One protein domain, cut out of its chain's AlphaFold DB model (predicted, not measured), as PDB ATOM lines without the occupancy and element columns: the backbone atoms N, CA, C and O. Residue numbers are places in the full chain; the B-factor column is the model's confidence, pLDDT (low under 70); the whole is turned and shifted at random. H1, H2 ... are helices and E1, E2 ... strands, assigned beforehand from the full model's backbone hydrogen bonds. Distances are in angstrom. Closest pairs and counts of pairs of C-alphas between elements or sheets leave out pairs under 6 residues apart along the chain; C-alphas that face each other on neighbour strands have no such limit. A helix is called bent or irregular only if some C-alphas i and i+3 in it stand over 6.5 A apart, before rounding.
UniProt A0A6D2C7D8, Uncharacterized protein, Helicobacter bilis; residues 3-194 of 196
ATOM      1  N   VAL A   3     -33.905  25.994  10.233       82.88
ATOM      2  CA  VAL A   3     -34.635  26.025   8.951       82.88
ATOM      3  C   VAL A   3     -34.247  24.843   8.026       82.88
ATOM      4  O   VAL A   3     -33.451  25.009   7.104       82.88
ATOM      5  N   PRO A   4     -34.743  23.608   8.262       81.88
ATOM      6  CA  PRO A   4     -34.280  22.404   7.552       81.88
ATOM      7  C   PRO A   4     -34.469  22.418   6.028       81.88
ATOM      8  O   PRO A   4     -33.657  21.840   5.316       81.88
ATOM      9  N   HIS A   5     -35.508  23.097   5.529       86.81
ATOM     10  CA  HIS A   5     -35.821  23.180   4.097       86.81
ATOM     11  C   HIS A   5     -34.876  24.102   3.306       86.81
ATOM     12  O   HIS A   5     -34.896  24.076   2.083       86.81
ATOM     13  N   LEU A   6     -34.046  24.906   3.986       85.19
ATOM     14  CA  LEU A   6     -33.037  25.759   3.345       85.19
ATOM     15  C   LEU A   6     -31.652  25.111   3.291       85.19
ATOM     16  O   LEU A   6     -30.712  25.704   2.770       85.19
ATOM     17  N   ARG A   7     -31.503  23.899   3.838       84.38
ATOM     18  CA  ARG A   7     -30.199  23.245   3.987       84.38
ATOM     19  C   ARG A   7     -29.494  23.030   2.649       84.38
ATOM     20  O   ARG A   7     -28.282  23.199   2.592       84.38
ATOM     21  N   ASP A   8     -30.247  22.709   1.605       87.62
ATOM     22  CA  ASP A   8     -29.698  22.427   0.274       87.62
ATOM     23  C   ASP A   8     -29.293  23.706  -0.482       87.62
ATOM     24  O   ASP A   8     -28.530  23.644  -1.441       87.62
ATOM     25  N   TYR A   9     -29.745  24.873  -0.014       86.88
ATOM     26  CA  TYR A   9     -29.417  26.191  -0.572       86.88
ATOM     27  C   TYR A   9     -28.297  26.899   0.200       86.88
ATOM     28  O   TYR A   9     -27.938  28.031  -0.114       86.88
ATOM     29  N   TYR A  10     -27.753  26.252   1.233       88.38
ATOM     30  CA  TYR A  10     -26.780  26.840   2.141       88.38
ATOM     31  C   TYR A  10     -25.406  26.197   1.963       88.38
ATOM     32  O   TYR A  10     -25.224  25.000   2.191       88.38
ATOM     33  N   GLN A  11     -24.418  27.016   1.612       91.62
ATOM     34  CA  GLN A  11     -23.017  26.610   1.528       91.62
ATOM     35  C   GLN A  11     -22.193  27.350   2.583       91.62
ATOM     36  O   GLN A  11     -22.404  28.535   2.833       91.62
ATOM     37  N   VAL A  12     -21.251  26.643   3.218       92.88
ATOM     38  CA  VAL A  12     -20.396  27.209   4.274       92.88
ATOM     39  C   VAL A  12     -18.949  27.192   3.848       92.88
ATOM     40  O   VAL A  12     -18.340  26.128   3.737       92.88
ATOM     41  N   TYR A  13     -18.375  28.381   3.735       95.00
ATOM     42  CA  TYR A  13     -16.945  28.569   3.564       95.00
ATOM     43  C   TYR A  13     -16.318  29.008   4.888       95.00
ATOM     44  O   TYR A  13     -16.917  29.765   5.650       95.00
ATOM     45  N   LYS A  14     -15.129  28.488   5.210       94.19
ATOM     46  CA  LYS A  14     -14.464  28.737   6.497       94.19
ATOM     47  C   LYS A  14     -12.970  28.951   6.313       94.19
ATOM     48  O   LYS A  14     -12.302  28.089   5.752       94.19
ATOM     49  N   GLY A  15     -12.447  30.000   6.945       93.19
ATOM     50  CA  GLY A  15     -11.015  30.190   7.170       93.19
ATOM     51  C   GLY A  15     -10.392  31.329   6.365       93.19
ATOM     52  O   GLY A  15     -10.283  31.283   5.144       93.19
ATOM     53  N   GLY A  16      -9.848  32.314   7.080       93.62
ATOM     54  CA  GLY A  16      -9.276  33.518   6.476       93.62
ATOM     55  C   GLY A  16     -10.326  34.348   5.738       93.62
ATOM     56  O   GLY A  16     -11.512  34.254   6.039       93.62
ATOM     57  N   TYR A  17      -9.874  35.164   4.793       96.25
ATOM     58  CA  TYR A  17     -10.723  36.137   4.110       96.25
ATOM     59  C   TYR A  17     -11.691  35.553   3.080       96.25
ATOM     60  O   TYR A  17     -11.376  34.570   2.401       96.25
ATOM     61  N   CYS A  18     -12.841  36.221   2.927       95.62
ATOM     62  CA  CYS A  18     -13.909  35.814   2.014       95.62
ATOM     63  C   CYS A  18     -13.456  35.783   0.547       95.62
ATOM     64  O   CYS A  18     -13.910  34.917  -0.196       95.62
ATOM     65  N   ALA A  19     -12.474  36.608   0.156       97.50
ATOM     66  CA  ALA A  19     -11.886  36.612  -1.186       97.50
ATOM     67  C   ALA A  19     -11.373  35.246  -1.677       97.50
ATOM     68  O   ALA A  19     -11.278  35.040  -2.883       97.50
ATOM     69  N   LYS A  20     -11.078  34.289  -0.784       97.38
ATOM     70  CA  LYS A  20     -10.718  32.908  -1.170       97.38
ATOM     71  C   LYS A  20     -11.873  32.126  -1.797       97.38
ATOM     72  O   LYS A  20     -11.638  31.079  -2.391       97.38
ATOM     73  N   TYR A  21     -13.102  32.582  -1.584       97.25
ATOM     74  CA  TYR A  21     -14.317  31.834  -1.879       97.25
ATOM     75  C   TYR A  21     -15.261  32.570  -2.827       97.25
ATOM     76  O   TYR A  21     -16.169  31.930  -3.341       97.25
ATOM     77  N   LEU A  22     -15.053  33.866  -3.083       97.06
ATOM     78  CA  LEU A  22     -15.961  34.674  -3.907       97.06
ATOM     79  C   LEU A  22     -16.095  34.152  -5.343       97.06
ATOM     80  O   LEU A  22     -17.206  34.104  -5.854       97.06
ATOM     81  N   GLU A  23     -15.022  33.625  -5.936       95.56
ATOM     82  CA  GLU A  23     -15.096  32.955  -7.246       95.56
ATOM     83  C   GLU A  23     -16.038  31.726  -7.231       95.56
ATOM     84  O   GLU A  23     -16.648  31.411  -8.248       95.56
ATOM     85  N   ASN A  24     -16.209  31.050  -6.083       95.12
ATOM     86  CA  ASN A  24     -17.161  29.936  -5.938       95.12
ATOM     87  C   ASN A  24     -18.592  30.409  -5.642       95.12
ATOM     88  O   ASN A  24     -19.539  29.695  -5.959       95.12
ATOM     89  N   VAL A  25     -18.738  31.568  -4.989       95.06
ATOM     90  CA  VAL A  25     -20.042  32.203  -4.739       95.06
ATOM     91  C   VAL A  25     -20.629  32.711  -6.057       95.06
ATOM     92  O   VAL A  25     -21.816  32.519  -6.303       95.06
ATOM     93  N   GLY A  26     -19.780  33.277  -6.917       94.19
ATOM     94  CA  GLY A  26     -20.159  33.842  -8.206       94.19
ATOM     95  C   GLY A  26     -20.559  35.314  -8.122       94.19
ATOM     96  O   GLY A  26     -20.667  35.896  -7.042       94.19
ATOM     97  N   ASP A  27     -20.740  35.910  -9.298       95.12
ATOM     98  CA  ASP A  27     -21.161  37.302  -9.460       95.12
ATOM     99  C   ASP A  27     -22.670  37.475  -9.208       95.12
ATOM    100  O   ASP A  27     -23.413  36.508  -9.032       95.12
ATOM    101  N   SER A  28     -23.147  38.721  -9.290       96.31
ATOM    102  CA  SER A  28     -24.566  39.094  -9.157       96.31
ATOM    103  C   SER A  28     -25.152  38.830  -7.766       96.31
ATOM    104  O   SER A  28     -26.290  38.390  -7.620       96.31
ATOM    105  N   ILE A  29     -24.374  39.110  -6.718       97.88
ATOM    106  CA  ILE A  29     -24.854  39.041  -5.336       97.88
ATOM    107  C   ILE A  29     -25.825  40.205  -5.081       97.88
ATOM    108  O   ILE A  29     -25.399  41.351  -4.960       97.88
ATOM    109  N   ASP A  30     -27.118  39.901  -4.949       98.00
ATOM    110  CA  ASP A  30     -28.178  40.902  -4.715       98.00
ATOM    111  C   ASP A  30     -28.278  41.383  -3.262       98.00
ATOM    112  O   ASP A  30     -28.801  42.464  -2.976       98.00
ATOM    113  N   LEU A  31     -27.801  40.568  -2.324       97.88
ATOM    114  CA  LEU A  31     -27.854  40.838  -0.893       97.88
ATOM    115  C   LEU A  31     -26.578  40.331  -0.226       97.88
ATOM    116  O   LEU A  31     -26.258  39.146  -0.308       97.88
ATOM    117  N   CYS A  32     -25.894  41.207   0.502       97.88
ATOM    118  CA  CYS A  32     -24.752  40.846   1.332       97.88
ATOM    119  C   CYS A  32     -24.949  41.365   2.757       97.88
ATOM    120  O   CYS A  32     -25.283  42.530   2.972       97.88
ATOM    121  N   ILE A  33     -24.732  40.487   3.735       97.75
ATOM    122  CA  ILE A  33     -24.713  40.832   5.157       97.75
ATOM    123  C   ILE A  33     -23.258  40.790   5.612       97.75
ATOM    124  O   ILE A  33     -22.602  39.758   5.475       97.75
ATOM    125  N   ILE A  34     -22.768  41.901   6.153       97.06
ATOM    126  CA  ILE A  34     -21.424  42.017   6.714       97.06
ATOM    127  C   ILE A  34     -21.566  42.147   8.232       97.06
ATOM    128  O   ILE A  34     -22.125  43.118   8.745       97.06
ATOM    129  N   ASP A  35     -21.068  41.128   8.922       94.94
ATOM    130  CA  ASP A  35     -21.057  40.980  10.375       94.94
ATOM    131  C   ASP A  35     -19.751  40.259  10.742       94.94
ATOM    132  O   ASP A  35     -19.667  39.031  10.629       94.94
ATOM    133  N   THR A  36     -18.674  41.022  10.991       88.06
ATOM    134  CA  THR A  36     -17.316  40.461  11.088       88.06
ATOM    135  C   THR A  36     -16.615  40.765  12.414       88.06
ATOM    136  O   THR A  36     -16.963  40.170  13.428       88.06
ATOM    137  N   VAL A  37     -15.554  41.571  12.428       90.50
ATOM    138  CA  VAL A  37     -14.660  41.745  13.598       90.50
ATOM    139  C   VAL A  37     -14.937  43.027  14.395       90.50
ATOM    140  O   VAL A  37     -14.436  43.207  15.503       90.50
ATOM    141  N   HIS A  38     -15.723  43.917  13.812       92.94
ATOM    142  CA  HIS A  38     -16.175  45.230  14.271       92.94
ATOM    143  C   HIS A  38     -15.027  46.189  14.553       92.94
ATOM    144  O   HIS A  38     -15.105  47.083  15.387       92.94
ATOM    145  N   ALA A  39     -13.918  46.010  13.848       93.38
ATOM    146  CA  ALA A  39     -12.637  46.582  14.206       93.38
ATOM    147  C   ALA A  39     -11.814  46.891  12.960       93.38
ATOM    148  O   ALA A  39     -11.657  46.058  12.073       93.38
ATOM    149  N   GLN A  40     -11.228  48.085  12.907       93.88
ATOM    150  CA  GLN A  40     -10.390  48.485  11.782       93.88
ATOM    151  C   GLN A  40      -9.139  47.579  11.683       93.88
ATOM    152  O   GLN A  40      -8.412  47.463  12.678       93.88
ATOM    153  N   PRO A  41      -8.827  46.987  10.511       95.94
ATOM    154  CA  PRO A  41      -9.406  47.273   9.189       95.94
ATOM    155  C   PRO A  41     -10.517  46.327   8.695       95.94
ATOM    156  O   PRO A  41     -10.977  46.498   7.571       95.94
ATOM    157  N   GLY A  42     -10.917  45.327   9.481       95.12
ATOM    158  CA  GLY A  42     -11.660  44.144   9.033       95.12
ATOM    159  C   GLY A  42     -12.882  44.421   8.164       95.12
ATOM    160  O   GLY A  42     -12.853  44.072   6.988       95.12
ATOM    161  N   GLU A  43     -13.906  45.102   8.683       95.25
ATOM    162  CA  GLU A  43     -15.130  45.407   7.926       95.25
ATOM    163  C   GLU A  43     -14.866  46.128   6.600       95.25
ATOM    164  O   GLU A  43     -15.514  45.840   5.595       95.25
ATOM    165  N   GLY A  44     -13.906  47.060   6.586       96.88
ATOM    166  CA  GLY A  44     -13.526  47.775   5.370       96.88
ATOM    167  C   GLY A  44     -12.894  46.846   4.333       96.88
ATOM    168  O   GLY A  44     -13.216  46.936   3.149       96.88
ATOM    169  N   LEU A  45     -12.033  45.921   4.771       97.88
ATOM    170  CA  LEU A  45     -11.453  44.904   3.892       97.88
ATOM    171  C   LEU A  45     -12.530  43.951   3.366       97.88
ATOM    172  O   LEU A  45     -12.548  43.666   2.172       97.88
ATOM    173  N   ASP A  46     -13.431  43.480   4.228       97.19
ATOM    174  CA  ASP A  46     -14.502  42.554   3.847       97.19
ATOM    175  C   ASP A  46     -15.435  43.167   2.802       97.19
ATOM    176  O   ASP A  46     -15.733  42.527   1.791       97.19
ATOM    177  N   PHE A  47     -15.820  44.433   2.977       98.00
ATOM    178  CA  PHE A  47     -16.614  45.147   1.981       98.00
ATOM    179  C   PHE A  47     -15.889  45.272   0.636       98.00
ATOM    180  O   PHE A  47     -16.460  44.930  -0.398       98.00
ATOM    181  N   LEU A  48     -14.620  45.697   0.642       98.38
ATOM    182  CA  LEU A  48     -13.826  45.817  -0.587       98.38
ATOM    183  C   LEU A  48     -13.597  44.468  -1.279       98.38
ATOM    184  O   LEU A  48     -13.414  44.434  -2.492       98.38
ATOM    185  N   MET A  49     -13.613  43.355  -0.547       98.31
ATOM    186  CA  MET A  49     -13.542  42.035  -1.168       98.31
ATOM    187  C   MET A  49     -14.845  41.663  -1.876       98.31
ATOM    188  O   MET A  49     -14.813  41.125  -2.975       98.31
ATOM    189  N   VAL A  50     -15.997  41.934  -1.264       98.19
ATOM    190  CA  VAL A  50     -17.290  41.521  -1.833       98.19
ATOM    191  C   VAL A  50     -17.750  42.448  -2.960       98.19
ATOM    192  O   VAL A  50     -18.383  41.980  -3.903       98.19
ATOM    193  N   LEU A  51     -17.416  43.739  -2.892       97.94
ATOM    194  CA  LEU A  51     -17.915  44.782  -3.796       97.94
ATOM    195  C   LEU A  51     -17.862  44.437  -5.303       97.94
ATOM    196  O   LEU A  51     -18.863  44.691  -5.969       97.94
ATOM    197  N   PRO A  52     -16.801  43.813  -5.857       97.56
ATOM    198  CA  PRO A  52     -16.743  43.474  -7.283       97.56
ATOM    199  C   PRO A  52     -17.749  42.403  -7.743       97.56
ATOM    200  O   PRO A  52     -17.966  42.267  -8.940       97.56
ATOM    201  N   TYR A  53     -18.330  41.640  -6.812       98.12
ATOM    202  CA  TYR A  53     -19.242  40.518  -7.082       98.12
ATOM    203  C   TYR A  53     -20.715  40.905  -6.876       98.12
ATOM    204  O   TYR A  53     -21.619  40.102  -7.118       98.12
ATOM    205  N   LEU A  54     -20.972  42.121  -6.393       97.88
ATOM    206  CA  LEU A  54     -22.316  42.628  -6.142       97.88
ATOM    207  C   LEU A  54     -23.035  42.959  -7.453       97.88
ATOM    208  O   LEU A  54     -22.425  43.458  -8.398       97.88
ATOM    209  N   SER A  55     -24.345  42.715  -7.497       97.00
ATOM    210  CA  SER A  55     -25.180  43.203  -8.595       97.00
ATOM    211  C   SER A  55     -25.373  44.724  -8.525       97.00
ATOM    212  O   SER A  55     -25.171  45.366  -7.486       97.00
ATOM    213  N   GLU A  56     -25.791  45.324  -9.642       94.50
ATOM    214  CA  GLU A  56     -26.251  46.713  -9.638       94.50
ATOM    215  C   GLU A  56     -27.397  46.875  -8.632       94.50
ATOM    216  O   GLU A  56     -28.387  46.145  -8.669       94.50
ATOM    217  N   ASN A  57     -27.295  47.875  -7.758       96.25
ATOM    218  CA  ASN A  57     -28.259  48.112  -6.680       96.25
ATOM    219  C   ASN A  57     -28.367  46.979  -5.643       96.25
ATOM    220  O   ASN A  57     -29.379  46.889  -4.940       96.25
ATOM    221  N   ALA A  58     -27.332  46.145  -5.498       98.19
ATOM    222  CA  ALA A  58     -27.264  45.176  -4.414       98.19
ATOM    223  C   ALA A  58     -27.499  45.842  -3.050       98.19
ATOM    224  O   ALA A  58     -27.118  46.990  -2.796       98.19
ATOM    225  N   THR A  59     -28.124  45.098  -2.143       98.50
ATOM    226  CA  THR A  59     -28.354  45.550  -0.774       98.50
ATOM    227  C   THR A  59     -27.222  45.081   0.127       98.50
ATOM    228  O   THR A  59     -26.994  43.885   0.288       98.50
ATOM    229  N   ILE A  60     -26.549  46.027   0.776       98.25
ATOM    230  CA  ILE A  60     -25.622  45.745   1.873       98.25
ATOM    231  C   ILE A  60     -26.350  45.929   3.195       98.25
ATOM    232  O   ILE A  60     -26.933  46.984   3.436       98.25
ATOM    233  N   ILE A  61     -26.277  44.933   4.069       98.12
ATOM    234  CA  ILE A  61     -26.690  45.035   5.467       98.12
ATOM    235  C   ILE A  61     -25.429  45.005   6.323       98.12
ATOM    236  O   ILE A  61     -24.666  44.045   6.271       98.12
ATOM    237  N   LEU A  62     -25.224  46.054   7.114       96.94
ATOM    238  CA  LEU A  62     -24.140  46.136   8.085       96.94
ATOM    239  C   LEU A  62     -24.699  45.927   9.483       96.94
ATOM    240  O   LEU A  62     -25.613  46.645   9.909       96.94
ATOM    241  N   HIS A  63     -24.137  44.945  10.179       93.75
ATOM    242  CA  HIS A  63     -24.331  44.777  11.608       93.75
ATOM    243  C   HIS A  63     -23.393  45.716  12.383       93.75
ATOM    244  O   HIS A  63     -22.437  46.273  11.837       93.75
ATOM    245  N   ASP A  64     -23.689  45.925  13.660       93.06
ATOM    246  CA  ASP A  64     -22.836  46.644  14.602       93.06
ATOM    247  C   ASP A  64     -22.485  48.109  14.247       93.06
ATOM    248  O   ASP A  64     -21.465  48.655  14.673       93.06
ATOM    249  N   ILE A  65     -23.364  48.820  13.521       93.81
ATOM    250  CA  ILE A  65     -23.119  50.215  13.085       93.81
ATOM    251  C   ILE A  65     -23.028  51.233  14.238       93.81
ATOM    252  O   ILE A  65     -22.561  52.353  14.036       93.81
ATOM    253  N   ALA A  66     -23.437  50.858  15.449       92.00
ATOM    254  CA  ALA A  66     -23.325  51.649  16.672       92.00
ATOM    255  C   ALA A  66     -22.431  50.978  17.733       92.00
ATOM    256  O   ALA A  66     -22.411  51.421  18.882       92.00
ATOM    257  N   TYR A  67     -21.657  49.949  17.372       91.50
ATOM    258  CA  TYR A  67     -20.861  49.149  18.311       91.50
ATOM    259  C   TYR A  67     -19.899  49.979  19.172       91.50
ATOM    260  O   TYR A  67     -19.785  49.773  20.380       91.50
ATOM    261  N   HIS A  68     -19.304  51.023  18.590       90.62
ATOM    262  CA  HIS A  68     -18.447  51.975  19.301       90.62
ATOM    263  C   HIS A  68     -19.111  52.734  20.464       90.62
ATOM    264  O   HIS A  68     -18.412  53.388  21.238       90.62
ATOM    265  N   THR A  69     -20.442  52.688  20.577       89.19
ATOM    266  CA  THR A  69     -21.205  53.327  21.660       89.19
ATOM    267  C   THR A  69     -21.499  52.387  22.830       89.19
ATOM    268  O   THR A  69     -21.802  52.878  23.916       89.19
ATOM    269  N   MET A  70     -21.355  51.067  22.644       87.00
ATOM    270  CA  MET A  70     -21.794  50.060  23.620       87.00
ATOM    271  C   MET A  70     -21.032  50.105  24.947       87.00
ATOM    272  O   MET A  70     -21.624  49.860  25.999       87.00
ATOM    273  N   ASP A  71     -19.734  50.417  24.912       85.69
ATOM    274  CA  ASP A  71     -18.900  50.572  26.102       85.69
ATOM    275  C   ASP A  71     -17.666  51.467  25.848       85.69
ATOM    276  O   ASP A  71     -17.382  51.915  24.734       85.69
ATOM    277  N   PHE A  72     -16.919  51.757  26.919       83.56
ATOM    278  CA  PHE A  72     -15.696  52.563  26.868       83.56
ATOM    279  C   PHE A  72     -14.547  51.873  26.114       83.56
ATOM    280  O   PHE A  72     -13.702  52.553  25.524       83.56
ATOM    281  N   ASP A  73     -14.482  50.549  26.114       86.94
ATOM    282  CA  ASP A  73     -13.397  49.821  25.456       86.94
ATOM    283  C   ASP A  73     -13.609  49.776  23.930       86.94
ATOM    284  O   ASP A  73     -12.644  49.752  23.165       86.94
ATOM    285  N   ASN A  74     -14.856  49.924  23.478       87.19
ATOM    286  CA  ASN A  74     -15.268  49.901  22.083       87.19
ATOM    287  C   ASN A  74     -15.194  51.246  21.368       87.19
ATOM    288  O   ASN A  74     -15.393  51.306  20.161       87.19
ATOM    289  N   ARG A  75     -14.836  52.343  22.038       87.88
ATOM    290  CA  ARG A  75     -14.846  53.688  21.421       87.88
ATOM    291  C   ARG A  75     -13.935  53.845  20.193       87.88
ATOM    292  O   ARG A  75     -14.067  54.820  19.459       87.88
ATOM    293  N   HIS A  76     -13.009  52.911  19.969       87.31
ATOM    294  CA  HIS A  76     -12.135  52.862  18.790       87.31
ATOM    295  C   HIS A  76     -12.612  51.876  17.704       87.31
ATOM    296  O   HIS A  76     -12.019  51.805  16.632       87.31
ATOM    297  N   HIS A  77     -13.705  51.155  17.951       91.00
ATOM    298  CA  HIS A  77     -14.341  50.179  17.066       91.00
ATOM    299  C   HIS A  77     -15.461  50.828  16.234       91.00
ATOM    300  O   HIS A  77     -16.625  50.438  16.281       91.00
ATOM    301  N   ASN A  78     -15.122  51.895  15.505       92.31
ATOM    302  CA  ASN A  78     -16.081  52.722  14.760       92.31
ATOM    303  C   ASN A  78     -16.152  52.401  13.255       92.31
ATOM    304  O   ASN A  78     -16.857  53.092  12.521       92.31
ATOM    305  N   ILE A  79     -15.452  51.360  12.793       95.31
ATOM    306  CA  ILE A  79     -15.371  51.020  11.369       95.31
ATOM    307  C   ILE A  79     -16.742  50.701  10.765       95.31
ATOM    308  O   ILE A  79     -17.039  51.198   9.685       95.31
ATOM    309  N   CYS A  80     -17.617  49.979  11.471       95.31
ATOM    310  CA  CYS A  80     -18.963  49.669  10.981       95.31
ATOM    311  C   CYS A  80     -19.770  50.950  10.708       95.31
ATOM    312  O   CYS A  80     -20.433  51.069   9.679       95.31
ATOM    313  N   ALA A  81     -19.656  51.941  11.601       94.56
ATOM    314  CA  ALA A  81     -20.301  53.243  11.453       94.56
ATOM    315  C   ALA A  81     -19.723  54.026  10.266       94.56
ATOM    316  O   ALA A  81     -20.470  54.537   9.432       94.56
ATOM    317  N   LEU A  82     -18.389  54.104  10.177       95.62
ATOM    318  CA  LEU A  82     -17.692  54.806   9.097       95.62
ATOM    319  C   LEU A  82     -18.023  54.197   7.733       95.62
ATOM    320  O   LEU A  82     -18.371  54.929   6.806       95.62
ATOM    321  N   LEU A  83     -17.976  52.868   7.633       97.19
ATOM    322  CA  LEU A  83     -18.334  52.140   6.426       97.19
ATOM    323  C   LEU A  83     -19.790  52.397   6.050       97.19
ATOM    324  O   LEU A  83     -20.047  52.848   4.937       97.19
ATOM    325  N   PHE A  84     -20.736  52.213   6.973       97.19
ATOM    326  CA  PHE A  84     -22.150  52.439   6.681       97.19
ATOM    327  C   PHE A  84     -22.422  53.864   6.187       97.19
ATOM    328  O   PHE A  84     -23.124  54.047   5.192       97.19
ATOM    329  N   LEU A  85     -21.839  54.879   6.835       95.19
ATOM    330  CA  LEU A  85     -21.991  56.276   6.424       95.19
ATOM    331  C   LEU A  85     -21.377  56.551   5.045       95.19
ATOM    332  O   LEU A  85     -21.937  57.346   4.287       95.19
ATOM    333  N   SER A  86     -20.284  55.865   4.704       95.94
ATOM    334  CA  SER A  86     -19.606  56.003   3.413       95.94
ATOM    335  C   SER A  86     -20.340  55.361   2.233       95.94
ATOM    336  O   SER A  86     -20.080  55.758   1.104       95.94
ATOM    337  N   LEU A  87     -21.244  54.396   2.459       97.12
ATOM    338  CA  LEU A  87     -21.920  53.688   1.363       97.12
ATOM    339  C   LEU A  87     -22.733  54.653   0.497       97.12
ATOM    340  O   LEU A  87     -23.577  55.394   1.005       97.12
ATOM    341  N   PHE A  88     -22.549  54.618  -0.816       96.94
ATOM    342  CA  PHE A  88     -23.328  55.444  -1.737       96.94
ATOM    343  C   PHE A  88     -24.557  54.677  -2.217       96.94
ATOM    344  O   PHE A  88     -24.430  53.639  -2.862       96.94
ATOM    345  N   GLY A  89     -25.741  55.177  -1.856       96.81
ATOM    346  CA  GLY A  89     -27.014  54.514  -2.112       96.81
ATOM    347  C   GLY A  89     -28.130  54.943  -1.156       96.81
ATOM    348  O   GLY A  89     -27.972  55.862  -0.340       96.81
ATOM    349  N   LYS A  90     -29.278  54.267  -1.243       98.00
ATOM    350  CA  LYS A  90     -30.441  54.498  -0.378       98.00
ATOM    351  C   LYS A  90     -30.278  53.742   0.940       98.00
ATOM    352  O   LYS A  90     -30.540  52.541   1.028       98.00
ATOM    353  N   LYS A  91     -29.899  54.478   1.983       97.25
ATOM    354  CA  LYS A  91     -29.752  53.961   3.347       97.25
ATOM    355  C   LYS A  91     -31.096  53.850   4.066       97.25
ATOM    356  O   LYS A  91     -31.941  54.734   3.962       97.25
ATOM    357  N   THR A  92     -31.259  52.783   4.839       95.88
ATOM    358  CA  THR A  92     -32.387  52.542   5.739       95.88
ATOM    359  C   THR A  92     -31.847  52.094   7.092       95.88
ATOM    360  O   THR A  92     -31.042  51.170   7.171       95.88
ATOM    361  N   ILE A  93     -32.308  52.742   8.159       92.06
ATOM    362  CA  ILE A  93     -32.044  52.354   9.547       92.06
ATOM    363  C   ILE A  93     -33.412  52.190  10.221       92.06
ATOM    364  O   ILE A  93     -34.282  53.044   9.989       92.06
ATOM    365  N   PRO A  94     -33.634  51.131  11.023       85.50
ATOM    366  CA  PRO A  94     -34.868  50.971  11.783       85.50
ATOM    367  C   PRO A  94     -35.205  52.228  12.595       85.50
ATOM    368  O   PRO A  94     -34.320  52.857  13.167       85.50
ATOM    369  N   GLN A  95     -36.485  52.600  12.625       85.56
ATOM    370  CA  GLN A  95     -36.996  53.720  13.419       85.56
ATOM    371  C   GLN A  95     -37.697  53.206  14.690       85.56
ATOM    372  O   GLN A  95     -38.225  52.091  14.663       85.56
ATOM    373  N   PRO A  96     -37.765  54.003  15.775       85.94
ATOM    374  CA  PRO A  96     -37.129  55.320  15.941       85.94
ATOM    375  C   PRO A  96     -35.603  55.198  16.012       85.94
ATOM    376  O   PRO A  96     -35.122  54.090  16.215       85.94
ATOM    377  N   TYR A  97     -34.858  56.296  15.841       81.81
ATOM    378  CA  TYR A  97     -33.464  56.384  16.292       81.81
ATOM    379  C   TYR A  97     -33.462  56.834  17.755       81.81
ATOM    380  O   TYR A  97     -33.874  57.953  18.050       81.81
ATOM    381  N   ASP A  98     -33.083  55.947  18.667       78.94
ATOM    382  CA  ASP A  98     -33.311  56.108  20.105       78.94
ATOM    383  C   ASP A  98     -32.266  55.347  20.923       78.94
ATOM    384  O   ASP A  98     -31.658  54.386  20.442       78.94
ATOM    385  N   ASN A  99     -32.072  55.794  22.160       79.56
ATOM    386  CA  ASN A  99     -31.149  55.198  23.103       79.56
ATOM    387  C   ASN A  99     -31.803  54.019  23.840       79.56
ATOM    388  O   ASN A  99     -32.662  54.196  24.703       79.56
ATOM    389  N   TYR A 100     -31.305  52.815  23.585       74.69
ATOM    390  CA  TYR A 100     -31.622  51.607  24.339       74.69
ATOM    391  C   TYR A 100     -30.567  51.359  25.434       74.69
ATOM    392  O   TYR A 100     -29.907  50.320  25.478       74.69
ATOM    393  N   GLY A 101     -30.388  52.334  26.330       79.50
ATOM    394  CA  GLY A 101     -29.442  52.273  27.450       79.50
ATOM    395  C   GLY A 101     -28.011  52.661  27.066       79.50
ATOM    396  O   GLY A 101     -27.649  53.834  27.143       79.50
ATOM    397  N   THR A 102     -27.182  51.670  26.728       67.25
ATOM    398  CA  THR A 102     -25.817  51.877  26.204       67.25
ATOM    399  C   THR A 102     -25.727  51.636  24.698       67.25
ATOM    400  O   THR A 102     -24.644  51.726  24.134       67.25
ATOM    401  N   ALA A 103     -26.840  51.323  24.032       70.12
ATOM    402  CA  ALA A 103     -26.860  50.973  22.618       70.12
ATOM    403  C   ALA A 103     -27.825  51.860  21.826       70.12
ATOM    404  O   ALA A 103     -28.895  52.225  22.306       70.12
ATOM    405  N   PHE A 104     -27.463  52.146  20.580       86.12
ATOM    406  CA  PHE A 104     -28.353  52.715  19.567       86.12
ATOM    407  C   PHE A 104     -28.735  51.642  18.544       86.12
ATOM    408  O   PHE A 104     -28.266  50.505  18.608       86.12
ATOM    409  N   GLN A 105     -29.586  51.993  17.581       86.75
ATOM    410  CA  GLN A 105     -29.923  51.161  16.427       86.75
ATOM    411  C   GLN A 105     -28.634  50.728  15.744       86.75
ATOM    412  O   GLN A 105     -27.840  51.546  15.281       86.75
ATOM    413  N   ASN A 106     -28.444  49.419  15.711       89.62
ATOM    414  CA  ASN A 106     -27.138  48.833  15.489       89.62
ATOM    415  C   ASN A 106     -27.058  48.032  14.188       89.62
ATOM    416  O   ASN A 106     -26.058  47.385  13.922       89.62
ATOM    417  N   ILE A 107     -28.106  48.083  13.365       93.75
ATOM    418  CA  ILE A 107     -28.146  47.453  12.046       93.75
ATOM    419  C   ILE A 107     -28.656  48.480  11.042       93.75
ATOM    420  O   ILE A 107     -29.641  49.176  11.303       93.75
ATOM    421  N   GLY A 108     -27.999  48.556   9.889       95.50
ATOM    422  CA  GLY A 108     -28.395  49.420   8.784       95.50
ATOM    423  C   GLY A 108     -28.316  48.687   7.455       95.50
ATOM    424  O   GLY A 108     -27.458  47.832   7.259       95.50
ATOM    425  N   ALA A 109     -29.205  49.040   6.532       97.81
ATOM    426  CA  ALA A 109     -29.185  48.553   5.160       97.81
ATOM    427  C   ALA A 109     -28.908  49.705   4.189       97.81
ATOM    428  O   ALA A 109     -29.355  50.830   4.412       97.81
ATOM    429  N   CYS A 110     -28.205  49.437   3.097       98.38
ATOM    430  CA  CYS A 110     -28.009  50.369   1.996       98.38
ATOM    431  C   CYS A 110     -28.251  49.635   0.681       98.38
ATOM    432  O   CYS A 110     -27.527  48.696   0.361       98.38
ATOM    433  N   VAL A 111     -29.258  50.070  -0.073       98.50
ATOM    434  CA  VAL A 111     -29.381  49.709  -1.490       98.50
ATOM    435  C   VAL A 111     -28.357  50.559  -2.226       98.50
ATOM    436  O   VAL A 111     -28.512  51.782  -2.252       98.50
ATOM    437  N   LEU A 112     -27.295  49.938  -2.728       98.00
ATOM    438  CA  LEU A 112     -26.185  50.644  -3.357       98.00
ATOM    439  C   LEU A 112     -26.638  51.399  -4.618       98.00
ATOM    440  O   LEU A 112     -27.628  51.051  -5.250       98.00
ATOM    441  N   ASP A 113     -25.918  52.458  -4.969       95.94
ATOM    442  CA  ASP A 113     -26.013  53.089  -6.289       95.94
ATOM    443  C   ASP A 113     -25.584  52.098  -7.389       95.94
ATOM    444  O   ASP A 113     -24.760  51.211  -7.143       95.94
ATOM    445  N   SER A 114     -26.116  52.251  -8.603       92.19
ATOM    446  CA  SER A 114     -25.821  51.368  -9.736       92.19
ATOM    447  C   SER A 114     -24.348  51.371 -10.153       92.19
ATOM    448  O   SER A 114     -23.874  50.362 -10.661       92.19
ATOM    449  N   ASP A 115     -23.613  52.469  -9.933       94.06
ATOM    450  CA  ASP A 115     -22.196  52.566 -10.309       94.06
ATOM    451  C   ASP A 115     -21.303  52.876  -9.103       94.06
ATOM    452  O   ASP A 115     -21.018  54.028  -8.760       94.06
ATOM    453  N   GLN A 116     -20.820  51.806  -8.470       94.00
ATOM    454  CA  GLN A 116     -19.932  51.888  -7.312       94.00
ATOM    455  C   GLN A 116     -18.492  52.278  -7.666       94.00
ATOM    456  O   GLN A 116     -17.757  52.745  -6.792       94.00
ATOM    457  N   SER A 117     -18.087  52.136  -8.933       94.50
ATOM    458  CA  SER A 117     -16.703  52.374  -9.365       94.50
ATOM    459  C   SER A 117     -16.254  53.818  -9.143       94.50
ATOM    460  O   SER A 117     -15.107  54.083  -8.780       94.50
ATOM    461  N   ARG A 118     -17.200  54.756  -9.235       95.81
ATOM    462  CA  ARG A 118     -17.005  56.191  -8.980       95.81
ATOM    463  C   ARG A 118     -16.696  56.523  -7.522       95.81
ATOM    464  O   ARG A 118     -16.285  57.645  -7.235       95.81
ATOM    465  N   PHE A 119     -16.904  55.577  -6.608       96.62
ATOM    466  CA  PHE A 119     -16.757  55.780  -5.169       96.62
ATOM    467  C   PHE A 119     -15.621  54.966  -4.544       96.62
ATOM    468  O   PHE A 119     -15.388  55.089  -3.340       96.62
ATOM    469  N   TYR A 120     -14.879  54.181  -5.333       97.56
ATOM    470  CA  TYR A 120     -13.797  53.334  -4.824       97.56
ATOM    471  C   TYR A 120     -12.777  54.102  -3.981       97.56
ATOM    472  O   TYR A 120     -12.376  53.622  -2.923       97.56
ATOM    473  N   GLU A 121     -12.415  55.324  -4.381       96.75
ATOM    474  CA  GLU A 121     -11.496  56.159  -3.603       96.75
ATOM    475  C   GLU A 121     -12.012  56.405  -2.173       96.75
ATOM    476  O   GLU A 121     -11.253  56.290  -1.208       96.75
ATOM    477  N   TYR A 122     -13.307  56.690  -2.006       96.25
ATOM    478  CA  TYR A 122     -13.902  56.904  -0.686       96.25
ATOM    479  C   TYR A 122     -13.867  55.634   0.162       96.25
ATOM    480  O   TYR A 122     -13.559  55.713   1.350       96.25
ATOM    481  N   TYR A 123     -14.107  54.473  -0.447       97.19
ATOM    482  CA  TYR A 123     -14.053  53.188   0.246       97.19
ATOM    483  C   TYR A 123     -12.634  52.835   0.699       97.19
ATOM    484  O   TYR A 123     -12.427  52.482   1.861       97.19
ATOM    485  N   PHE A 124     -11.630  53.034  -0.158       97.62
ATOM    486  CA  PHE A 124     -10.227  52.845   0.223       97.62
ATOM    487  C   PHE A 124      -9.785  53.836   1.306       97.62
ATOM    488  O   PHE A 124      -9.048  53.465   2.216       97.62
ATOM    489  N   ARG A 125     -10.264  55.087   1.278       95.25
ATOM    490  CA  ARG A 125      -9.928  56.097   2.298       95.25
ATOM    491  C   ARG A 125     -10.374  55.719   3.708       95.25
ATOM    492  O   ARG A 125      -9.744  56.163   4.666       95.25
ATOM    493  N   ILE A 126     -11.390  54.874   3.865       95.25
ATOM    494  CA  ILE A 126     -11.784  54.354   5.183       95.25
ATOM    495  C   ILE A 126     -10.640  53.543   5.806       95.25
ATOM    496  O   ILE A 126     -10.444  53.581   7.018       95.25
ATOM    497  N   LEU A 127      -9.810  52.875   4.999       95.88
ATOM    498  CA  LEU A 127      -8.655  52.113   5.483       95.88
ATOM    499  C   LEU A 127      -7.511  52.997   6.007       95.88
ATOM    500  O   LEU A 127      -6.608  52.498   6.680       95.88
ATOM    501  N   HIS A 128      -7.568  54.311   5.771       90.94
ATOM    502  CA  HIS A 128      -6.585  55.275   6.266       90.94
ATOM    503  C   HIS A 128      -6.734  55.566   7.772       90.94
ATOM    504  O   HIS A 128      -5.799  56.059   8.408       90.94
ATOM    505  N   PHE A 129      -7.895  55.276   8.372       92.69
ATOM    506  CA  PHE A 129      -8.081  55.422   9.818       92.69
ATOM    507  C   PHE A 129      -7.187  54.437  10.591       92.69
ATOM    508  O   PHE A 129      -6.914  53.359  10.068       92.69
ATOM    509  N   PRO A 130      -6.713  54.769  11.811       92.69
ATOM    510  CA  PRO A 130      -5.824  53.903  12.591       92.69
ATOM    511  C   PRO A 130      -6.390  52.498  12.805       92.69
ATOM    512  O   PRO A 130      -7.530  52.345  13.238       92.69
ATOM    513  N   TRP A 131      -5.588  51.476  12.515       94.31
ATOM    514  CA  TRP A 131      -5.990  50.082  12.692       94.31
ATOM    515  C   TRP A 131      -5.854  49.676  14.158       94.31
ATOM    516  O   TRP A 131      -4.895  50.056  14.828       94.31
ATOM    517  N   VAL A 132      -6.795  48.874  14.656       91.88
ATOM    518  CA  VAL A 132      -6.747  48.359  16.037       91.88
ATOM    519  C   VAL A 132      -6.053  46.998  16.117       91.88
ATOM    520  O   VAL A 132      -5.618  46.578  17.189       91.88
ATOM    521  N   TYR A 133      -5.868  46.336  14.973       92.75
ATOM    522  CA  TYR A 133      -5.038  45.145  14.837       92.75
ATOM    523  C   TYR A 133      -4.374  45.078  13.454       92.75
ATOM    524  O   TYR A 133      -4.838  45.681  12.490       92.75
ATOM    525  N   MET A 134      -3.293  44.300  13.353       94.69
ATOM    526  CA  MET A 134      -2.701  43.926  12.068       94.69
ATOM    527  C   MET A 134      -3.209  42.543  11.657       94.69
ATOM    528  O   MET A 134      -2.960  41.577  12.391       94.69
ATOM    529  N   PRO A 135      -3.878  42.401  10.500       95.31
ATOM    530  CA  PRO A 135      -4.248  41.085  10.005       95.31
ATOM    531  C   PRO A 135      -3.033  40.185   9.717       95.31
ATOM    532  O   PRO A 135      -1.930  40.678   9.455       95.31
ATOM    533  N   PRO A 136      -3.200  38.849   9.720       95.12
ATOM    534  CA  PRO A 136      -2.122  37.931   9.368       95.12
ATOM    535  C   PRO A 136      -1.608  38.176   7.944       95.12
ATOM    536  O   PRO A 136      -2.395  38.245   7.002       95.12
ATOM    537  N   LYS A 137      -0.279  38.181   7.754       95.81
ATOM    538  CA  LYS A 137       0.358  38.392   6.434       95.81
ATOM    539  C   LYS A 137      -0.209  37.502   5.323       95.81
ATOM    540  O   LYS A 137      -0.337  37.946   4.190       95.81
ATOM    541  N   LYS A 138      -0.550  36.247   5.647       96.69
ATOM    542  CA  LYS A 138      -1.133  35.290   4.691       96.69
ATOM    543  C   LYS A 138      -2.494  35.747   4.157       96.69
ATOM    544  O   LYS A 138      -2.770  35.557   2.982       96.69
ATOM    545  N   ASP A 139      -3.329  36.333   5.013       96.56
ATOM    546  CA  ASP A 139      -4.662  36.795   4.635       96.56
ATOM    547  C   ASP A 139      -4.551  38.180   3.987       96.56
ATOM    548  O   ASP A 139      -5.212  38.446   2.991       96.56
ATOM    549  N   MET A 140      -3.597  39.003   4.429       97.56
ATOM    550  CA  MET A 140      -3.280  40.255   3.748       97.56
ATOM    551  C   MET A 140      -2.815  40.042   2.302       97.56
ATOM    552  O   MET A 140      -3.269  40.739   1.404       97.56
ATOM    553  N   LEU A 141      -1.978  39.035   2.037       97.94
ATOM    554  CA  LEU A 141      -1.582  38.687   0.668       97.94
ATOM    555  C   LEU A 141      -2.788  38.285  -0.195       97.94
ATOM    556  O   LEU A 141      -2.851  38.645  -1.367       97.94
ATOM    557  N   VAL A 142      -3.759  37.570   0.381       98.25
ATOM    558  CA  VAL A 142      -5.010  37.221  -0.311       98.25
ATOM    559  C   VAL A 142      -5.793  38.479  -0.666       98.25
ATOM    560  O   VAL A 142      -6.224  38.606  -1.808       98.25
ATOM    561  N   PHE A 143      -5.928  39.416   0.273       98.38
ATOM    562  CA  PHE A 143      -6.582  40.696   0.020       98.38
ATOM    563  C   PHE A 143      -5.876  41.483  -1.090       98.38
ATOM    564  O   PHE A 143      -6.525  41.911  -2.036       98.38
ATOM    565  N   LYS A 144      -4.544  41.601  -1.037       98.38
ATOM    566  CA  LYS A 144      -3.742  42.320  -2.044       98.38
ATOM    567  C   LYS A 144      -3.895  41.722  -3.441       98.38
ATOM    568  O   LYS A 144      -4.133  42.446  -4.402       98.38
ATOM    569  N   ASN A 145      -3.832  40.396  -3.546       98.38
ATOM    570  CA  ASN A 145      -4.062  39.698  -4.810       98.38
ATOM    571  C   ASN A 145      -5.491  39.897  -5.322       98.38
ATOM    572  O   ASN A 145      -5.701  39.989  -6.526       98.38
ATOM    573  N   HIS A 146      -6.468  39.940  -4.418       98.50
ATOM    574  CA  HIS A 146      -7.856  40.185  -4.770       98.50
ATOM    575  C   HIS A 146      -8.048  41.610  -5.295       98.50
ATOM    576  O   HIS A 146      -8.557  41.777  -6.400       98.50
ATOM    577  N   ILE A 147      -7.584  42.636  -4.573       98.31
ATOM    578  CA  ILE A 147      -7.769  44.013  -5.038       98.31
ATOM    579  C   ILE A 147      -7.035  44.278  -6.357       98.31
ATOM    580  O   ILE A 147      -7.550  45.006  -7.197       98.31
ATOM    581  N   ALA A 148      -5.903  43.607  -6.595       98.44
ATOM    582  CA  ALA A 148      -5.169  43.705  -7.853       98.44
ATOM    583  C   ALA A 148      -5.917  43.162  -9.077       98.44
ATOM    584  O   ALA A 148      -5.611  43.550 -10.201       98.44
ATOM    585  N   LYS A 149      -6.902  42.280  -8.875       97.81
ATOM    586  CA  LYS A 149      -7.761  41.776  -9.952       97.81
ATOM    587  C   LYS A 149      -8.916  42.722 -10.290       97.81
ATOM    588  O   LYS A 149      -9.420  42.662 -11.406       97.81
ATOM    589  N   HIS A 150      -9.367  43.535  -9.332       98.06
ATOM    590  CA  HIS A 150     -10.676  44.192  -9.402       98.06
ATOM    591  C   HIS A 150     -10.635  45.722  -9.324       98.06
ATOM    592  O   HIS A 150     -11.612  46.366  -9.699       98.06
ATOM    593  N   TYR A 151      -9.532  46.313  -8.857       98.44
ATOM    594  CA  TYR A 151      -9.439  47.751  -8.615       98.44
ATOM    595  C   TYR A 151      -8.313  48.412  -9.419       98.44
ATOM    596  O   TYR A 151      -7.321  47.759  -9.751       98.44
ATOM    597  N   PRO A 152      -8.445  49.718  -9.720       98.19
ATOM    598  CA  PRO A 152      -7.394  50.523 -10.334       98.19
ATOM    599  C   PRO A 152      -6.051  50.491  -9.588       98.19
ATOM    600  O   PRO A 152      -5.999  50.435  -8.357       98.19
ATOM    601  N   GLN A 153      -4.960  50.570 -10.353       98.12
ATOM    602  CA  GLN A 153      -3.585  50.443  -9.861       98.12
ATOM    603  C   GLN A 153      -3.208  51.485  -8.796       98.12
ATOM    604  O   GLN A 153      -2.526  51.164  -7.825       98.12
ATOM    605  N   ASP A 154      -3.689  52.715  -8.937       98.12
ATOM    606  CA  ASP A 154      -3.466  53.805  -7.987       98.12
ATOM    607  C   ASP A 154      -4.078  53.523  -6.604       98.12
ATOM    608  O   ASP A 154      -3.477  53.860  -5.583       98.12
ATOM    609  N   LEU A 155      -5.226  52.840  -6.541       98.25
ATOM    610  CA  LEU A 155      -5.837  52.430  -5.271       98.25
ATOM    611  C   LEU A 155      -5.075  51.281  -4.600       98.25
ATOM    612  O   LEU A 155      -4.980  51.243  -3.372       98.25
ATOM    613  N   ILE A 156      -4.487  50.376  -5.387       98.31
ATOM    614  CA  ILE A 156      -3.614  49.311  -4.873       98.31
ATOM    615  C   ILE A 156      -2.366  49.932  -4.233       98.31
ATOM    616  O   ILE A 156      -2.016  49.603  -3.101       98.31
ATOM    617  N   GLU A 157      -1.736  50.884  -4.920       98.06
ATOM    618  CA  GLU A 157      -0.576  51.618  -4.401       98.06
ATOM    619  C   GLU A 157      -0.934  52.441  -3.156       98.06
ATOM    620  O   GLU A 157      -0.175  52.481  -2.181       98.06
ATOM    621  N   ALA A 158      -2.113  53.069  -3.138       97.62
ATOM    622  CA  ALA A 158      -2.615  53.761  -1.959       97.62
ATOM    623  C   ALA A 158      -2.781  52.801  -0.772       97.62
ATOM    624  O   ALA A 158      -2.355  53.125   0.339       97.62
ATOM    625  N   PHE A 159      -3.340  51.609  -0.997       98.06
ATOM    626  CA  PHE A 159      -3.469  50.588   0.038       98.06
ATOM    627  C   PHE A 159      -2.109  50.119   0.573       98.06
ATOM    628  O   PHE A 159      -1.936  50.029   1.788       98.06
ATOM    629  N   ASP A 160      -1.122  49.895  -0.294       97.75
ATOM    630  CA  ASP A 160       0.239  49.518   0.116       97.75
ATOM    631  C   ASP A 160       0.881  50.562   1.037       97.75
ATOM    632  O   ASP A 160       1.518  50.227   2.047       97.75
ATOM    633  N   ASN A 161       0.671  51.840   0.726       97.06
ATOM    634  CA  ASN A 161       1.123  52.944   1.564       97.06
ATOM    635  C   ASN A 161       0.393  52.967   2.915       97.06
ATOM    636  O   ASN A 161       1.036  53.161   3.952       97.06
ATOM    637  N   MET A 162      -0.923  52.718   2.930       96.75
ATOM    638  CA  MET A 162      -1.704  52.606   4.168       96.75
ATOM    639  C   MET A 162      -1.207  51.441   5.035       96.75
ATOM    640  O   MET A 162      -0.883  51.654   6.200       96.75
ATOM    641  N   GLU A 163      -1.064  50.234   4.480       97.06
ATOM    642  CA  GLU A 163      -0.561  49.053   5.200       97.06
ATOM    643  C   GLU A 163       0.838  49.303   5.790       97.06
ATOM    644  O   GLU A 163       1.122  48.951   6.943       97.06
ATOM    645  N   THR A 164       1.713  49.953   5.016       96.50
ATOM    646  CA  THR A 164       3.070  50.313   5.444       96.50
ATOM    647  C   THR A 164       3.041  51.284   6.621       96.50
ATOM    648  O   THR A 164       3.719  51.051   7.627       96.50
ATOM    649  N   LEU A 165       2.239  52.348   6.532       96.12
ATOM    650  CA  LEU A 165       2.095  53.342   7.596       96.12
ATOM    651  C   LEU A 165       1.560  52.708   8.889       96.12
ATOM    652  O   LEU A 165       2.126  52.918   9.962       96.12
ATOM    653  N   GLN A 166       0.526  51.872   8.784       95.75
ATOM    654  CA  GLN A 166      -0.051  51.168   9.933       95.75
ATOM    655  C   GLN A 166       0.989  50.239  10.568       95.75
ATOM    656  O   GLN A 166       1.233  50.301  11.774       95.75
ATOM    657  N   SER A 167       1.706  49.456   9.759       94.75
ATOM    658  CA  SER A 167       2.789  48.586  10.237       94.75
ATOM    659  C   SER A 167       3.866  49.361  11.010       94.75
ATOM    660  O   SER A 167       4.350  48.895  12.047       94.75
ATOM    661  N   GLN A 168       4.235  50.560  10.548       94.81
ATOM    662  CA  GLN A 168       5.174  51.434  11.257       94.81
ATOM    663  C   GLN A 168       4.621  51.890  12.613       94.81
ATOM    664  O   GLN A 168       5.347  51.841  13.610       94.81
ATOM    665  N   TRP A 169       3.347  52.278  12.687       93.06
ATOM    666  CA  TRP A 169       2.706  52.674  13.945       93.06
ATOM    667  C   TRP A 169       2.652  51.528  14.957       93.06
ATOM    668  O   TRP A 169       3.069  51.718  16.103       93.06
ATOM    669  N   PHE A 170       2.271  50.318  14.540       91.31
ATOM    670  CA  PHE A 170       2.296  49.135  15.412       91.31
ATOM    671  C   PHE A 170       3.701  48.834  15.944       91.31
ATOM    672  O   PHE A 170       3.879  48.529  17.130       91.31
ATOM    673  N   ASN A 171       4.725  48.971  15.097       88.44
ATOM    674  CA  ASN A 171       6.112  48.808  15.521       88.44
ATOM    675  C   ASN A 171       6.509  49.862  16.566       88.44
ATOM    676  O   ASN A 171       7.072  49.509  17.605       88.44
ATOM    677  N   LEU A 172       6.169  51.135  16.352       86.75
ATOM    678  CA  LEU A 172       6.444  52.210  17.311       86.75
ATOM    679  C   LEU A 172       5.721  51.996  18.645       86.75
ATOM    680  O   LEU A 172       6.327  52.155  19.709       86.75
ATOM    681  N   GLU A 173       4.459  51.568  18.616       82.75
ATOM    682  CA  GLU A 173       3.717  51.220  19.825       82.75
ATOM    683  C   GLU A 173       4.364  50.069  20.591       82.75
ATOM    684  O   GLU A 173       4.471  50.124  21.822       82.75
ATOM    685  N   SER A 174       4.812  49.032  19.879       79.75
ATOM    686  CA  SER A 174       5.497  47.894  20.491       79.75
ATOM    687  C   SER A 174       6.770  48.353  21.218       79.75
ATOM    688  O   SER A 174       6.980  48.015  22.389       79.75
ATOM    689  N   ILE A 175       7.560  49.232  20.589       78.38
ATOM    690  CA  ILE A 175       8.772  49.829  21.162       78.38
ATOM    691  C   ILE A 175       8.427  50.670  22.397       78.38
ATOM    692  O   ILE A 175       9.075  50.547  23.446       78.38
ATOM    693  N   ALA A 176       7.376  51.487  22.322       81.31
ATOM    694  CA  ALA A 176       6.919  52.315  23.432       81.31
ATOM    695  C   ALA A 176       6.440  51.471  24.628       81.31
ATOM    696  O   ALA A 176       6.820  51.750  25.775       81.31
ATOM    697  N   LYS A 177       5.661  50.409  24.380       80.38
ATOM    698  CA  LYS A 177       5.189  49.452  25.398       80.38
ATOM    699  C   LYS A 177       6.373  48.754  26.077       80.38
ATOM    700  O   LYS A 177       6.449  48.761  27.309       80.38
ATOM    701  N   MET A 178       7.353  48.267  25.310       76.62
ATOM    702  CA  MET A 178       8.590  47.678  25.847       76.62
ATOM    703  C   MET A 178       9.385  48.667  26.711       76.62
ATOM    704  O   MET A 178       9.857  48.318  27.798       76.62
ATOM    705  N   SER A 179       9.509  49.922  26.271       81.56
ATOM    706  CA  SER A 179      10.201  50.980  27.018       81.56
ATOM    707  C   SER A 179       9.521  51.280  28.362       81.56
ATOM    708  O   SER A 179      10.192  51.324  29.402       81.56
ATOM    709  N   LYS A 180       8.184  51.405  28.381       84.44
ATOM    710  CA  LYS A 180       7.391  51.566  29.615       84.44
ATOM    711  C   LYS A 180       7.592  50.381  30.564       84.44
ATOM    712  O   LYS A 180       7.877  50.588  31.744       84.44
ATOM    713  N   TRP A 181       7.553  49.156  30.044       76.62
ATOM    714  CA  TRP A 181       7.803  47.935  30.815       76.62
ATOM    715  C   TRP A 181       9.210  47.897  31.424       76.62
ATOM    716  O   TRP A 181       9.383  47.580  32.604       76.62
ATOM    717  N   LYS A 182      10.234  48.288  30.658       80.44
ATOM    718  CA  LYS A 182      11.619  48.387  31.145       80.44
ATOM    719  C   LYS A 182      11.743  49.417  32.272       80.44
ATOM    720  O   LYS A 182      12.404  49.143  33.277       80.44
ATOM    721  N   LYS A 183      11.084  50.576  32.147       82.25
ATOM    722  CA  LYS A 183      11.023  51.603  33.205       82.25
ATOM    723  C   LYS A 183      10.316  51.083  34.461       82.25
ATOM    724  O   LYS A 183      10.840  51.264  35.559       82.25
ATOM    725  N   PHE A 184       9.187  50.393  34.310       85.31
ATOM    726  CA  PHE A 184       8.452  49.785  35.422       85.31
ATOM    727  C   PHE A 184       9.307  48.756  36.179       85.31
ATOM    728  O   PHE A 184       9.509  48.898  37.385       85.31
ATOM    729  N   ARG A 185       9.935  47.799  35.474       85.50
ATOM    730  CA  ARG A 185      10.835  46.802  36.092       85.50
ATOM    731  C   ARG A 185      11.995  47.445  36.854       85.50
ATOM    732  O   ARG A 185      12.364  46.959  37.922       85.50
ATOM    733  N   ARG A 186      12.570  48.539  36.336       83.56
ATOM    734  CA  ARG A 186      13.624  49.298  37.039       83.56
ATOM    735  C   ARG A 186      13.117  49.896  38.354       83.56
ATOM    736  O   ARG A 186      13.828  49.804  39.349       83.56
ATOM    737  N   ARG A 187      11.908  50.470  38.369       85.75
ATOM    738  CA  ARG A 187      11.290  51.033  39.584       85.75
ATOM    739  C   ARG A 187      11.018  49.957  40.635       85.75
ATOM    740  O   ARG A 187      11.398  50.142  41.783       85.75
ATOM    741  N   VAL A 188      10.463  48.814  40.227       82.94
ATOM    742  CA  VAL A 188      10.208  47.672  41.123       82.94
ATOM    743  C   VAL A 188      11.510  47.162  41.753       82.94
ATOM    744  O   VAL A 188      11.594  47.029  42.969       82.94
ATOM    745  N   LYS A 189      12.572  46.958  40.957       84.56
ATOM    746  CA  LYS A 189      13.888  46.553  41.490       84.56
ATOM    747  C   LYS A 189      14.470  47.574  42.476       84.56
ATOM    748  O   LYS A 189      15.050  47.180  43.481       84.56
ATOM    749  N   ALA A 190      14.335  48.871  42.192       83.38
ATOM    750  CA  ALA A 190      14.821  49.929  43.076       83.38
ATOM    751  C   ALA A 190      14.054  49.981  44.408       83.38
ATOM    752  O   ALA A 190      14.668  50.224  45.441       83.38
ATOM    753  N   TYR A 191      12.743  49.718  44.388       79.94
ATOM    754  CA  TYR A 191      11.912  49.625  45.589       79.94
ATOM    755  C   TYR A 191      12.382  48.490  46.510       79.94
ATOM    756  O   TYR A 191      12.751  48.752  47.649       79.94
ATOM    757  N   PHE A 192      12.515  47.266  45.988       77.19
ATOM    758  CA  PHE A 192      12.969  46.113  46.781       77.19
ATOM    759  C   PHE A 192      14.410  46.228  47.304       77.19
ATOM    760  O   PHE A 192      14.750  45.593  48.298       77.19
ATOM    761  N   LYS A 193      15.265  47.031  46.655       77.00
ATOM    762  CA  LYS A 193      16.628  47.316  47.135       77.00
ATOM    763  C   LYS A 193      16.653  48.330  48.290       77.00
ATOM    764  O   LYS A 193      17.651  48.395  48.989       77.00
ATOM    765  N   ARG A 194      15.601  49.140  48.460       70.38
ATOM    766  CA  ARG A 194      15.477  50.137  49.543       70.38
ATOM    767  C   ARG A 194      14.780  49.594  50.792       70.38
ATOM    768  O   ARG A 194      14.880  50.212  51.839       70.38
TER     769      ARG A 194
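What this domain is: This is residues 3 to 194 of the 196 residues of an uncharacterized protein of Helicobacter bilis (UniProt A0A6D2C7D8). A four-stranded sheet makes a wall with helices H3 and H5 over one face and no named helix over the other; H3, H6, H7 and H8 make an up-and-down bundle, each running against the one before it in the chain. From this compact body the long helix H8 runs out as an arm, its residues 171 to 194 sticking out, and the small H1, with residues 3 to 10, also stands free. The printed part has 192 residues, with eight named helices and four named strands in the order H1 H2 E1 H3 E2 H4 H5 E3 E4 H6 H7 H8, and its class is mixed, helices and strands. The sheet is mixed, in the order E1 E2 E4 E3. The whole is loose, with a radius of gyration of the C-alphas of 20.3 A, and elongated, spanning 72 by 44 by 37 A.

Where its parts are: The strands are E1, residues 29 to 34, 12.9 A long from C-alpha 29 at (-24.854, 39.041, -5.336); E2, residues 54 to 63, 18.0 A; E4, residues 107 to 112, 15.9 A; and E3, residues 89 to 92. E2 bends by 110 degrees at residue 57. The helices are H3, residues 42 to 53, 18.2 A; H5, residues 79 to 86, 10.3 A; H6, residues 116 to 126, 15.1 A; H7, residues 137 to 150, 20.2 A; and H8, residues 153 to 194, 62.4 A, from (-3.585, 50.443, -9.861) to (15.477, 50.137, 49.543). The short ones are H1, residues 4 to 9, H2, residues 22 to 25, and H4, residues 73 to 76. Four helices are irregular: C-alphas 5 and 8 in H1 are 7.3 A apart, 49 and 52 in H3 7.1 A, 73 and 76 in H4 7.4 A, and 118 and 121 in H6 7.7 A.

How they stand to each other: E1 and E2 are parallel, with N 32 and O 59 2.9 A apart, within hydrogen-bond range. E2 and E4 are antiparallel, with N 110 and O 60 at 2.8 A. E3 and E4 form an antiparallel hairpin, with N 90 and O 111 at 2.8 A. E1, H3 and E2 make a strand-helix-strand unit, two parallel neighbour strands with a helix between; E2, H4 H5 and E3 make a split one, with E4 between its strands. Both crossovers are right-handed. H3 and H5, on the same face, make two layers with the sheet. H3 has a height over the sheet of 9.7 A and runs along the strands, at 5 degrees to E1 on the local plane. H5, at 9.4 A, runs slantwise, at 36 degrees to E4 on the local plane. H3 touches H6 with residues 44 to 48 alone, at a shallow tilt of 13 degrees, opposite ways; the C-alphas of Gly 44 and Ile 126 are closest, 6.8 A. H3 touches H7, closest at the C-alphas of Pro 52 and His 150, 6.5 A. H7 and H8, a helical hairpin, only just touch, with 3 pairs of C-alphas within 8 A, closest at Ala 148 and Ile 156, 6.5 A. H8 touches H6 with residues 155 to 159 alone, closest at the C-alphas of Glu 121 and Leu 155, 7.0 A. H2 is close but not clearly touching H3, and H4 touches no helix. Every O i to N i+4 pair is within hydrogen-bond range in H5 and H8, while H2 and H4 are too short for any O i to N i+4 pair; the counts of O i to N i+4 pairs within range are 6 of 8 in H3, 4 of 7 in H6, 9 of 10 in H7 and 0 of 2 in H1, and in H1 2 of 3 O i to N i+3 pairs are within range.

The domain as a whole: The C-alphas farthest apart, of His 5 and Arg 194, are 73.6 A apart. Without the free stretches the body spans 43 by 38 by 32 A. The printed part has no cut. The links H1 to H2 and E3 to E4 are long. Mean pLDDT of the printed part is 92.3, and one printed residue, 102, is under 70.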